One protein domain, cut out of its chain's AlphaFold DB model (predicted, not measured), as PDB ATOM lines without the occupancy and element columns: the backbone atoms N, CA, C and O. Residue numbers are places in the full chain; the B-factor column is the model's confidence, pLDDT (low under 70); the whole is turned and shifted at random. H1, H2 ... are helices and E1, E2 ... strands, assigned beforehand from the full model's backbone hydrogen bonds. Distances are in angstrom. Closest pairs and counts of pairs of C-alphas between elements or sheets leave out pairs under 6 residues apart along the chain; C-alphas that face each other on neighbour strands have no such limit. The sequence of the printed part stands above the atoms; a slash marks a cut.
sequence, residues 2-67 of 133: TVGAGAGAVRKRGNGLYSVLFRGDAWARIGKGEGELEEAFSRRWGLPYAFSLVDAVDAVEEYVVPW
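What this domain is: This is residues 2 to 67 of the 133 residues of the protein "Hypothetical protein" of Alexandrium catenella (UniProt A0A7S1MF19). Two strand hairpins, E1 with E2 and E3 with E4, stand side by side as one twisted sheet. The stretch between them loops past one end of the sheet with H1 and H2, and residues 2 to 9 trail away as a tail. The 66 printed residues include E1 E2 H1 H2 E3 E4 in chain order; the sheet E1 - E2 - E3 - E4 is antiparallel, the class mixed. It is only just compact, close to loose, with a radius of gyration of the C-alphas of 12.9 A and spans of 36 by 34 by 18 A.

Where its parts are: Find C-alpha 11 at (-15.005, -26.886, 6.460), where E1, residues 11 to 14, begins. E2 is 18 to 22, E3 48 to 53, 16.4 A, and E4 57 to 63, 15.0 A, ending at (-24.829, -23.474, 16.837). H1 is 25 to 28; H2, 34 to 43, spans 14.2 A.

How they stand to each other: Look for N 13 and O 20, 2.9 A, between E1 and E2; N 21 and O 50, 2.8 A, between E2 and E3; N 49 and O 62, 2.8 A, between E3 and E4. H1 only grazes the sheet; H2 is not on it. In H2 every O i to N i+4 pair is within hydrogen-bond range; H1 is too short for one.

The domain as a whole: The C-alphas of Val 3 and Trp 67, the two farthest apart, are 36.7 A apart. The printed part has no cut, and the five links between named elements are tight. Residues 2 to 9 have pLDDT under 70.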
ATOM      1  N   THR A   2      -0.442 -25.754  -1.516       35.94
ATOM      2  CA  THR A   2      -0.462 -25.611  -0.056       35.94
ATOM      3  C   THR A   2       0.341 -24.374   0.325       35.94
ATOM      4  O   THR A   2       1.491 -24.251  -0.091       35.94
ATOM      5  N   VAL A   3      -0.247 -23.472   1.112       36.09
ATOM      6  CA  VAL A   3       0.440 -22.322   1.713       36.09
ATOM      7  C   VAL A   3       0.119 -22.288   3.206       36.09
ATOM      8  O   VAL A   3      -1.050 -22.267   3.567       36.09
ATOM      9  N   GLY A   4       1.174 -22.247   4.027       29.34
ATOM     10  CA  GLY A   4       1.276 -21.380   5.209       29.34
ATOM     11  C   GLY A   4       0.547 -21.778   6.498       29.34
ATOM     12  O   GLY A   4      -0.658 -21.975   6.528       29.34
ATOM     13  N   ALA A   5       1.310 -21.817   7.591       37.44
ATOM     14  CA  ALA A   5       0.873 -22.043   8.965       37.44
ATOM     15  C   ALA A   5      -0.240 -21.083   9.442       37.44
ATOM     16  O   ALA A   5      -0.204 -19.891   9.147       37.44
ATOM     17  N   GLY A   6      -1.175 -21.608  10.247       39.78
ATOM     18  CA  GLY A   6      -2.134 -20.823  11.041       39.78
ATOM     19  C   GLY A   6      -3.588 -20.790  10.554       39.78
ATOM     20  O   GLY A   6      -4.376 -20.017  11.088       39.78
ATOM     21  N   ALA A   7      -3.982 -21.593   9.564       43.78
ATOM     22  CA  ALA A   7      -5.372 -21.630   9.111       43.78
ATOM     23  C   ALA A   7      -6.208 -22.546  10.021       43.78
ATOM     24  O   ALA A   7      -6.082 -23.771   9.956       43.78
ATOM     25  N   GLY A   8      -7.056 -21.961  10.876       56.75
ATOM     26  CA  GLY A   8      -8.095 -22.704  11.596       56.75
ATOM     27  C   GLY A   8      -8.868 -23.609  10.632       56.75
ATOM     28  O   GLY A   8      -9.029 -23.270   9.460       56.75
ATOM     29  N   ALA A   9      -9.294 -24.788  11.090       66.38
ATOM     30  CA  ALA A   9      -9.979 -25.741  10.224       66.38
ATOM     31  C   ALA A   9     -11.250 -25.095   9.646       66.38
ATOM     32  O   ALA A   9     -12.216 -24.868  10.369       66.38
ATOM     33  N   VAL A  10     -11.229 -24.785   8.348       81.38
ATOM     34  CA  VAL A  10     -12.404 -24.323   7.610       81.38
ATOM     35  C   VAL A  10     -12.989 -25.519   6.878       81.38
ATOM     36  O   VAL A  10     -12.306 -26.152   6.071       81.38
ATOM     37  N   ARG A  11     -14.252 -25.839   7.160       84.88
ATOM     38  CA  ARG A  11     -15.005 -26.886   6.460       84.88
ATOM     39  C   ARG A  11     -16.279 -26.263   5.909       84.88
ATOM     40  O   ARG A  11     -16.969 -25.547   6.625       84.88
ATOM     41  N   LYS A  12     -16.586 -26.515   4.637       90.12
ATOM     42  CA  LYS A  12     -17.792 -26.006   3.977       90.12
ATOM     43  C   LYS A  12     -18.601 -27.174   3.421       90.12
ATOM     44  O   LYS A  12     -18.024 -28.077   2.822       90.12
ATOM     45  N   ARG A  13     -19.918 -27.120   3.592       90.62
ATOM     46  CA  ARG A  13     -20.905 -28.019   2.977       90.62
ATOM     47  C   ARG A  13     -22.011 -27.164   2.355       90.62
ATOM     48  O   ARG A  13     -22.302 -26.098   2.880       90.62
ATOM     49  N   GLY A  14     -22.591 -27.570   1.234       91.69
ATOM     50  CA  GLY A  14     -23.610 -26.767   0.555       91.69
ATOM     51  C   GLY A  14     -23.912 -27.233  -0.860       91.69
ATOM     52  O   GLY A  14     -23.208 -28.095  -1.387       91.69
ATOM     53  N   ASN A  15     -24.929 -26.623  -1.458       92.62
ATOM     54  CA  ASN A  15     -25.314 -26.762  -2.864       92.62
ATOM     55  C   ASN A  15     -25.733 -25.385  -3.425       92.62
ATOM     56  O   ASN A  15     -25.327 -24.359  -2.875       92.62
ATOM     57  N   GLY A  16     -26.492 -25.345  -4.525       92.69
ATOM     58  CA  GLY A  16     -26.973 -24.090  -5.114       92.69
ATOM     59  C   GLY A  16     -27.914 -23.277  -4.215       92.69
ATOM     60  O   GLY A  16     -28.029 -22.072  -4.416       92.69
ATOM     61  N   LEU A  17     -28.546 -23.906  -3.220       94.00
ATOM     62  CA  LEU A  17     -29.574 -23.303  -2.368       94.00
ATOM     63  C   LEU A  17     -29.036 -22.845  -1.015       94.00
ATOM     64  O   LEU A  17     -29.503 -21.845  -0.476       94.00
ATOM     65  N   TYR A  18     -28.063 -23.559  -0.447       95.19
ATOM     66  CA  TYR A  18     -27.561 -23.259   0.892       95.19
ATOM     67  C   TYR A  18     -26.051 -23.445   1.025       95.19
ATOM     68  O   TYR A  18     -25.406 -24.191   0.281       95.19
ATOM     69  N   SER A  19     -25.481 -22.829   2.059       95.44
ATOM     70  CA  SER A  19     -24.131 -23.149   2.506       95.44
ATOM     71  C   SER A  19     -23.999 -23.138   4.022       95.44
ATOM     72  O   SER A  19     -24.493 -22.236   4.687       95.44
ATOM     73  N   VAL A  20     -23.282 -24.126   4.543       94.88
ATOM     74  CA  VAL A  20     -22.873 -24.260   5.939       94.88
ATOM     75  C   VAL A  20     -21.356 -24.137   5.993       94.88
ATOM     76  O   VAL A  20     -20.635 -24.868   5.303       94.88
ATOM     77  N   LEU A  21     -20.856 -23.217   6.810       94.56
ATOM     78  CA  LEU A  21     -19.435 -22.957   6.986       94.56
ATOM     79  C   LEU A  21     -19.033 -23.129   8.451       94.56
ATOM     80  O   LEU A  21     -19.370 -22.320   9.311       94.56
ATOM     81  N   PHE A  22     -18.223 -24.145   8.709       91.62
ATOM     82  CA  PHE A  22     -17.594 -24.400   9.997       91.62
ATOM     83  C   PHE A  22     -16.214 -23.746  10.010       91.62
ATOM     84  O   PHE A  22     -15.372 -24.051   9.159       91.62
ATOM     85  N   ARG A  23     -15.972 -22.827  10.949       87.69
ATOM     86  CA  ARG A  23     -14.694 -22.109  11.065       87.69
ATOM     87  C   ARG A  23     -14.362 -21.769  12.513       87.69
ATOM     88  O   ARG A  23     -15.248 -21.657  13.352       87.69
ATOM     89  N   GLY A  24     -13.080 -21.533  12.772       84.50
ATOM     90  CA  GLY A  24     -12.585 -21.063  14.064       84.50
ATOM     91  C   GLY A  24     -12.060 -22.173  14.972       84.50
ATOM     92  O   GLY A  24     -12.034 -23.357  14.623       84.50
ATOM     93  N   ASP A  25     -11.614 -21.764  16.156       85.25
ATOM     94  CA  ASP A  25     -10.853 -22.614  17.076       85.25
ATOM     95  C   ASP A  25     -11.653 -23.805  17.606       85.25
ATOM     96  O   ASP A  25     -11.080 -24.861  17.878       85.25
ATOM     97  N   ALA A  26     -12.977 -23.661  17.727       85.69
ATOM     98  CA  ALA A  26     -13.863 -24.738  18.160       85.69
ATOM     99  C   ALA A  26     -13.713 -25.981  17.265       85.69
ATOM    100  O   ALA A  26     -13.538 -27.086  17.778       85.69
ATOM    101  N   TRP A  27     -13.665 -25.771  15.945       88.12
ATOM    102  CA  TRP A  27     -13.511 -26.821  14.934       88.12
ATOM    103  C   TRP A  27     -12.068 -27.259  14.721       88.12
ATOM    104  O   TRP A  27     -11.831 -28.399  14.336       88.12
ATOM    105  N   ALA A  28     -11.096 -26.382  14.985       85.62
ATOM    106  CA  ALA A  28      -9.679 -26.739  14.917       85.62
ATOM    107  C   ALA A  28      -9.274 -27.756  15.998       85.62
ATOM    108  O   ALA A  28      -8.317 -28.502  15.809       85.62
ATOM    109  N   ARG A  29     -10.002 -27.783  17.122       83.88
ATOM    110  CA  ARG A  29      -9.782 -28.710  18.245       83.88
ATOM    111  C   ARG A  29     -10.487 -30.053  18.081       83.88
ATOM    112  O   ARG A  29     -10.209 -30.958  18.858       83.88
ATOM    113  N   ILE A  30     -11.415 -30.167  17.133       85.31
ATOM    114  CA  ILE A  30     -12.062 -31.438  16.812       85.31
ATOM    115  C   ILE A  30     -11.174 -32.135  15.793       85.31
ATOM    116  O   ILE A  30     -10.781 -31.536  14.783       85.31
ATOM    117  N   GLY A  31     -10.834 -33.389  16.069       77.31
ATOM    118  CA  GLY A  31     -10.017 -34.162  15.159       77.31
ATOM    119  C   GLY A  31     -10.708 -34.413  13.812       77.31
ATOM    120  O   GLY A  31     -11.788 -33.899  13.484       77.31
ATOM    121  N   LYS A  32      -9.998 -35.109  12.930       76.62
ATOM    122  CA  LYS A  32     -10.471 -35.365  11.561       76.62
ATOM    123  C   LYS A  32     -11.070 -36.760  11.409       76.62
ATOM    124  O   LYS A  32     -11.548 -37.059  10.319       76.62
ATOM    125  N   GLY A  33     -11.026 -37.588  12.455       81.19
ATOM    126  CA  GLY A  33     -11.662 -38.896  12.458       81.19
ATOM    127  C   GLY A  33     -13.183 -38.776  12.445       81.19
ATOM    128  O   GLY A  33     -13.744 -37.845  13.019       81.19
ATOM    129  N   GLU A  34     -13.843 -39.728  11.791       79.25
ATOM    130  CA  GLU A  34     -15.307 -39.803  11.731       79.25
ATOM    131  C   GLU A  34     -15.919 -39.906  13.137       79.25
ATOM    132  O   GLU A  34     -16.778 -39.100  13.476       79.25
ATOM    133  N   GLY A  35     -15.372 -40.772  13.997       86.81
ATOM    134  CA  GLY A  35     -15.848 -40.921  15.378       86.81
ATOM    135  C   GLY A  35     -15.659 -39.675  16.253       86.81
ATOM    136  O   GLY A  35     -16.516 -39.362  17.066       86.81
ATOM    137  N   GLU A  36     -14.580 -38.906  16.057       86.62
ATOM    138  CA  GLU A  36     -14.359 -37.655  16.807       86.62
ATOM    139  C   GLU A  36     -15.350 -36.558  16.394       86.62
ATOM    140  O   GLU A  36     -15.712 -35.697  17.197       86.62
ATOM    141  N   LEU A  37     -15.763 -36.558  15.122       86.31
ATOM    142  CA  LEU A  37     -16.787 -35.640  14.632       86.31
ATOM    143  C   LEU A  37     -18.155 -36.043  15.154       86.31
ATOM    144  O   LEU A  37     -18.869 -35.178  15.642       86.31
ATOM    145  N   GLU A  38     -18.496 -37.325  15.069       89.19
ATOM    146  CA  GLU A  38     -19.754 -37.859  15.583       89.19
ATOM    147  C   GLU A  38     -19.926 -37.531  17.071       89.19
ATOM    148  O   GLU A  38     -20.929 -36.929  17.443       89.19
ATOM    149  N   GLU A  39     -18.902 -37.784  17.893       91.25
ATOM    150  CA  GLU A  39     -18.898 -37.415  19.313       91.25
ATOM    151  C   GLU A  39     -19.078 -35.902  19.518       91.25
ATOM    152  O   GLU A  39     -19.850 -35.458  20.370       91.25
ATOM    153  N   ALA A  40     -18.392 -35.073  18.724       91.19
ATOM    154  CA  ALA A  40     -18.549 -33.627  18.820       91.19
ATOM    155  C   ALA A  40     -19.974 -33.175  18.455       91.19
ATOM    156  O   ALA A  40     -20.524 -32.313  19.140       91.19
ATOM    157  N   PHE A  41     -20.574 -33.756  17.412       90.81
ATOM    158  CA  PHE A  41     -21.938 -33.447  16.986       90.81
ATOM    159  C   PHE A  41     -22.999 -33.962  17.960       90.81
ATOM    160  O   PHE A  41     -24.051 -33.339  18.028       90.81
ATOM    161  N   SER A  42     -22.754 -35.037  18.714       93.62
ATOM    162  CA  SER A  42     -23.736 -35.595  19.654       93.62
ATOM    163  C   SER A  42     -23.623 -35.031  21.071       93.62
ATOM    164  O   SER A  42     -24.631 -34.917  21.765       93.62
ATOM    165  N   ARG A  43     -22.421 -34.631  21.513       95.69
ATOM    166  CA  ARG A  43     -22.163 -34.296  22.929       95.69
ATOM    167  C   ARG A  43     -21.741 -32.858  23.198       95.69
ATOM    168  O   ARG A  43     -21.862 -32.391  24.332       95.69
ATOM    169  N   ARG A  44     -21.194 -32.139  22.214       94.94
ATOM    170  CA  ARG A  44     -20.495 -30.876  22.480       94.94
ATOM    171  C   ARG A  44     -21.324 -29.643  22.131       94.94
ATOM    172  O   ARG A  44     -21.585 -29.345  20.972       94.94
ATOM    173  N   TRP A  45     -21.622 -28.848  23.155       95.12
ATOM    174  CA  TRP A  45     -22.250 -27.535  23.008       95.12
ATOM    175  C   TRP A  45     -21.286 -26.468  22.477       95.12
ATOM    176  O   TRP A  45     -20.063 -26.561  22.629       95.12
ATOM    177  N   GLY A  46     -21.857 -25.401  21.916       94.25
ATOM    178  CA  GLY A  46     -21.110 -24.193  21.567       94.25
ATOM    179  C   GLY A  46     -20.218 -24.350  20.337       94.25
ATOM    180  O   GLY A  46     -19.177 -23.700  20.253       94.25
ATOM    181  N   LEU A  47     -20.588 -25.226  19.399       94.31
ATOM    182  CA  LEU A  47     -19.914 -25.365  18.109       94.31
ATOM    183  C   LEU A  47     -20.608 -24.475  17.063       94.31
ATOM    184  O   LEU A  47     -21.685 -24.845  16.594       94.31
ATOM    185  N   PRO A  48     -20.031 -23.312  16.701       95.31
ATOM    186  CA  PRO A  48     -20.687 -22.363  15.808       95.31
ATOM    187  C   PRO A  48     -20.535 -22.765  14.339       95.31
ATOM    188  O   PRO A  48     -19.481 -23.248  13.927       95.31
ATOM    189  N   TYR A  49     -21.527 -22.483  13.511       94.69
ATOM    190  CA  TYR A  49     -21.415 -22.534  12.056       94.69
ATOM    191  C   TYR A  49     -22.100 -21.320  11.444       94.69
ATOM    192  O   TYR A  49     -23.033 -20.774  12.017       94.69
ATOM    193  N   ALA A  50     -21.630 -20.874  10.282       96.00
ATOM    194  CA  ALA A  50     -22.337 -19.856   9.516       96.00
ATOM    195  C   ALA A  50     -23.247 -20.534   8.489       96.00
ATOM    196  O   ALA A  50     -22.768 -21.346   7.690       96.00
ATOM    197  N   PHE A  51     -24.531 -20.199   8.515       96.19
ATOM    198  CA  PHE A  51     -25.547 -20.688   7.596       96.19
ATOM    199  C   PHE A  51     -25.978 -19.590   6.626       96.19
ATOM    200  O   PHE A  51     -26.256 -18.459   7.020       96.19
ATOM    201  N   SER A  52     -26.052 -19.941   5.347       95.44
ATOM    202  CA  SER A  52     -26.660 -19.113   4.309       95.44
ATOM    203  C   SER A  52     -27.700 -19.936   3.565       95.44
ATOM    204  O   SER A  52     -27.436 -21.088   3.216       95.44
ATOM    205  N   LEU A  53     -28.832 -19.312   3.266       95.00
ATOM    206  CA  LEU A  53     -29.914 -19.835   2.447       95.00
ATOM    207  C   LEU A  53     -30.267 -18.764   1.418       95.00
ATOM    208  O   LEU A  53     -30.575 -17.629   1.790       95.00
ATOM    209  N   VAL A  54     -30.198 -19.120   0.137       93.44
ATOM    210  CA  VAL A  54     -30.476 -18.201  -0.972       93.44
ATOM    211  C   VAL A  54     -31.829 -17.518  -0.758       93.44
ATOM    212  O   VAL A  54     -32.807 -18.157  -0.380       93.44
ATOM    213  N   ASP A  55     -31.843 -16.198  -0.949       91.25
ATOM    214  CA  ASP A  55     -33.013 -15.321  -0.828       91.25
ATOM    215  C   ASP A  55     -33.699 -15.271   0.555       91.25
ATOM    216  O   ASP A  55     -34.752 -14.648   0.688       91.25
ATOM    217  N   ALA A  56     -33.105 -15.861   1.600       90.56
ATOM    218  CA  ALA A  56     -33.702 -15.889   2.940       90.56
ATOM    219  C   ALA A  56     -32.734 -15.502   4.066       90.56
ATOM    220  O   ALA A  56     -33.084 -14.696   4.928       90.56
ATOM    221  N   VAL A  57     -31.530 -16.077   4.081       88.44
ATOM    222  CA  VAL A  57     -30.575 -15.945   5.190       88.44
ATOM    223  C   VAL A  57     -29.173 -15.735   4.635       88.44
ATOM    224  O   VAL A  57     -28.700 -16.535   3.830       88.44
ATOM    225  N   ASP A  58     -28.474 -14.700   5.099       90.19
ATOM    226  CA  ASP A  58     -27.090 -14.443   4.698       90.19
ATOM    227  C   ASP A  58     -26.124 -14.568   5.880       90.19
ATOM    228  O   ASP A  58     -26.072 -13.702   6.754       90.19
ATOM    229  N   ALA A  59     -25.362 -15.665   5.888       89.50
ATOM    230  CA  ALA A  59     -24.231 -15.923   6.774       89.50
ATOM    231  C   ALA A  59     -24.533 -15.708   8.269       89.50
ATOM    232  O   ALA A  59     -23.718 -15.140   9.003       89.50
ATOM    233  N   VAL A  60     -25.691 -16.187   8.726       94.94
ATOM    234  CA  VAL A  60     -26.087 -16.135  10.136       94.94
ATOM    235  C   VAL A  60     -25.284 -17.157  10.929       94.94
ATOM    236  O   VAL A  60     -25.113 -18.296  10.501       94.94
ATOM    237  N   GLU A  61     -24.765 -16.737  12.079       95.06
ATOM    238  CA  GLU A  61     -24.094 -17.645  13.004       95.06
ATOM    239  C   GLU A  61     -25.129 -18.427  13.817       95.06
ATOM    240  O   GLU A  61     -25.929 -17.857  14.556       95.06
ATOM    241  N   GLU A  62     -25.075 -19.744  13.682       95.62
ATOM    242  CA  GLU A  62     -25.892 -20.719  14.392       95.62
ATOM    243  C   GLU A  62     -24.982 -21.687  15.158       95.62
ATOM    244  O   GLU A  62     -23.757 -21.667  15.013       95.62
ATOM    245  N   TYR A  63     -25.569 -22.537  15.998       95.44
ATOM    246  CA  TYR A  63     -24.829 -23.474  16.837       95.44
ATOM    247  C   TYR A  63     -25.357 -24.884  16.639       95.44
ATOM    248  O   TYR A  63     -26.566 -25.100  16.585       95.44
ATOM    249  N   VAL A  64     -24.442 -25.850  16.557       94.88
ATOM    250  CA  VAL A  64     -24.807 -27.268  16.555       94.88
ATOM    251  C   VAL A  64     -25.578 -27.580  17.831       94.88
ATOM    252  O   VAL A  64     -25.158 -27.191  18.925       94.88
ATOM    253  N   VAL A  65     -26.684 -28.304  17.675       95.69
ATOM    254  CA  VAL A  65     -27.457 -28.865  18.779       95.69
ATOM    255  C   VAL A  65     -26.957 -30.292  19.031       95.69
ATOM    256  O   VAL A  65     -27.248 -31.170  18.219       95.69
ATOM    257  N   PRO A  66     -26.188 -30.539  20.107       96.12
ATOM    258  CA  PRO A  66     -25.729 -31.875  20.460       96.12
ATOM    259  C   PRO A  66     -26.882 -32.705  21.018       96.12
ATOM    260  O   PRO A  66     -27.312 -32.479  22.146       96.12
ATOM    261  N   TRP A  67     -27.403 -33.629  20.209       95.00
ATOM    262  CA  TRP A  67     -28.667 -34.306  20.505       95.00
ATOM    263  C   TRP A  67     -28.642 -35.094  21.819       95.00
ATOM    264  O   TRP A  67     -29.458 -34.819  22.693       95.00
TER     265      TRP A  67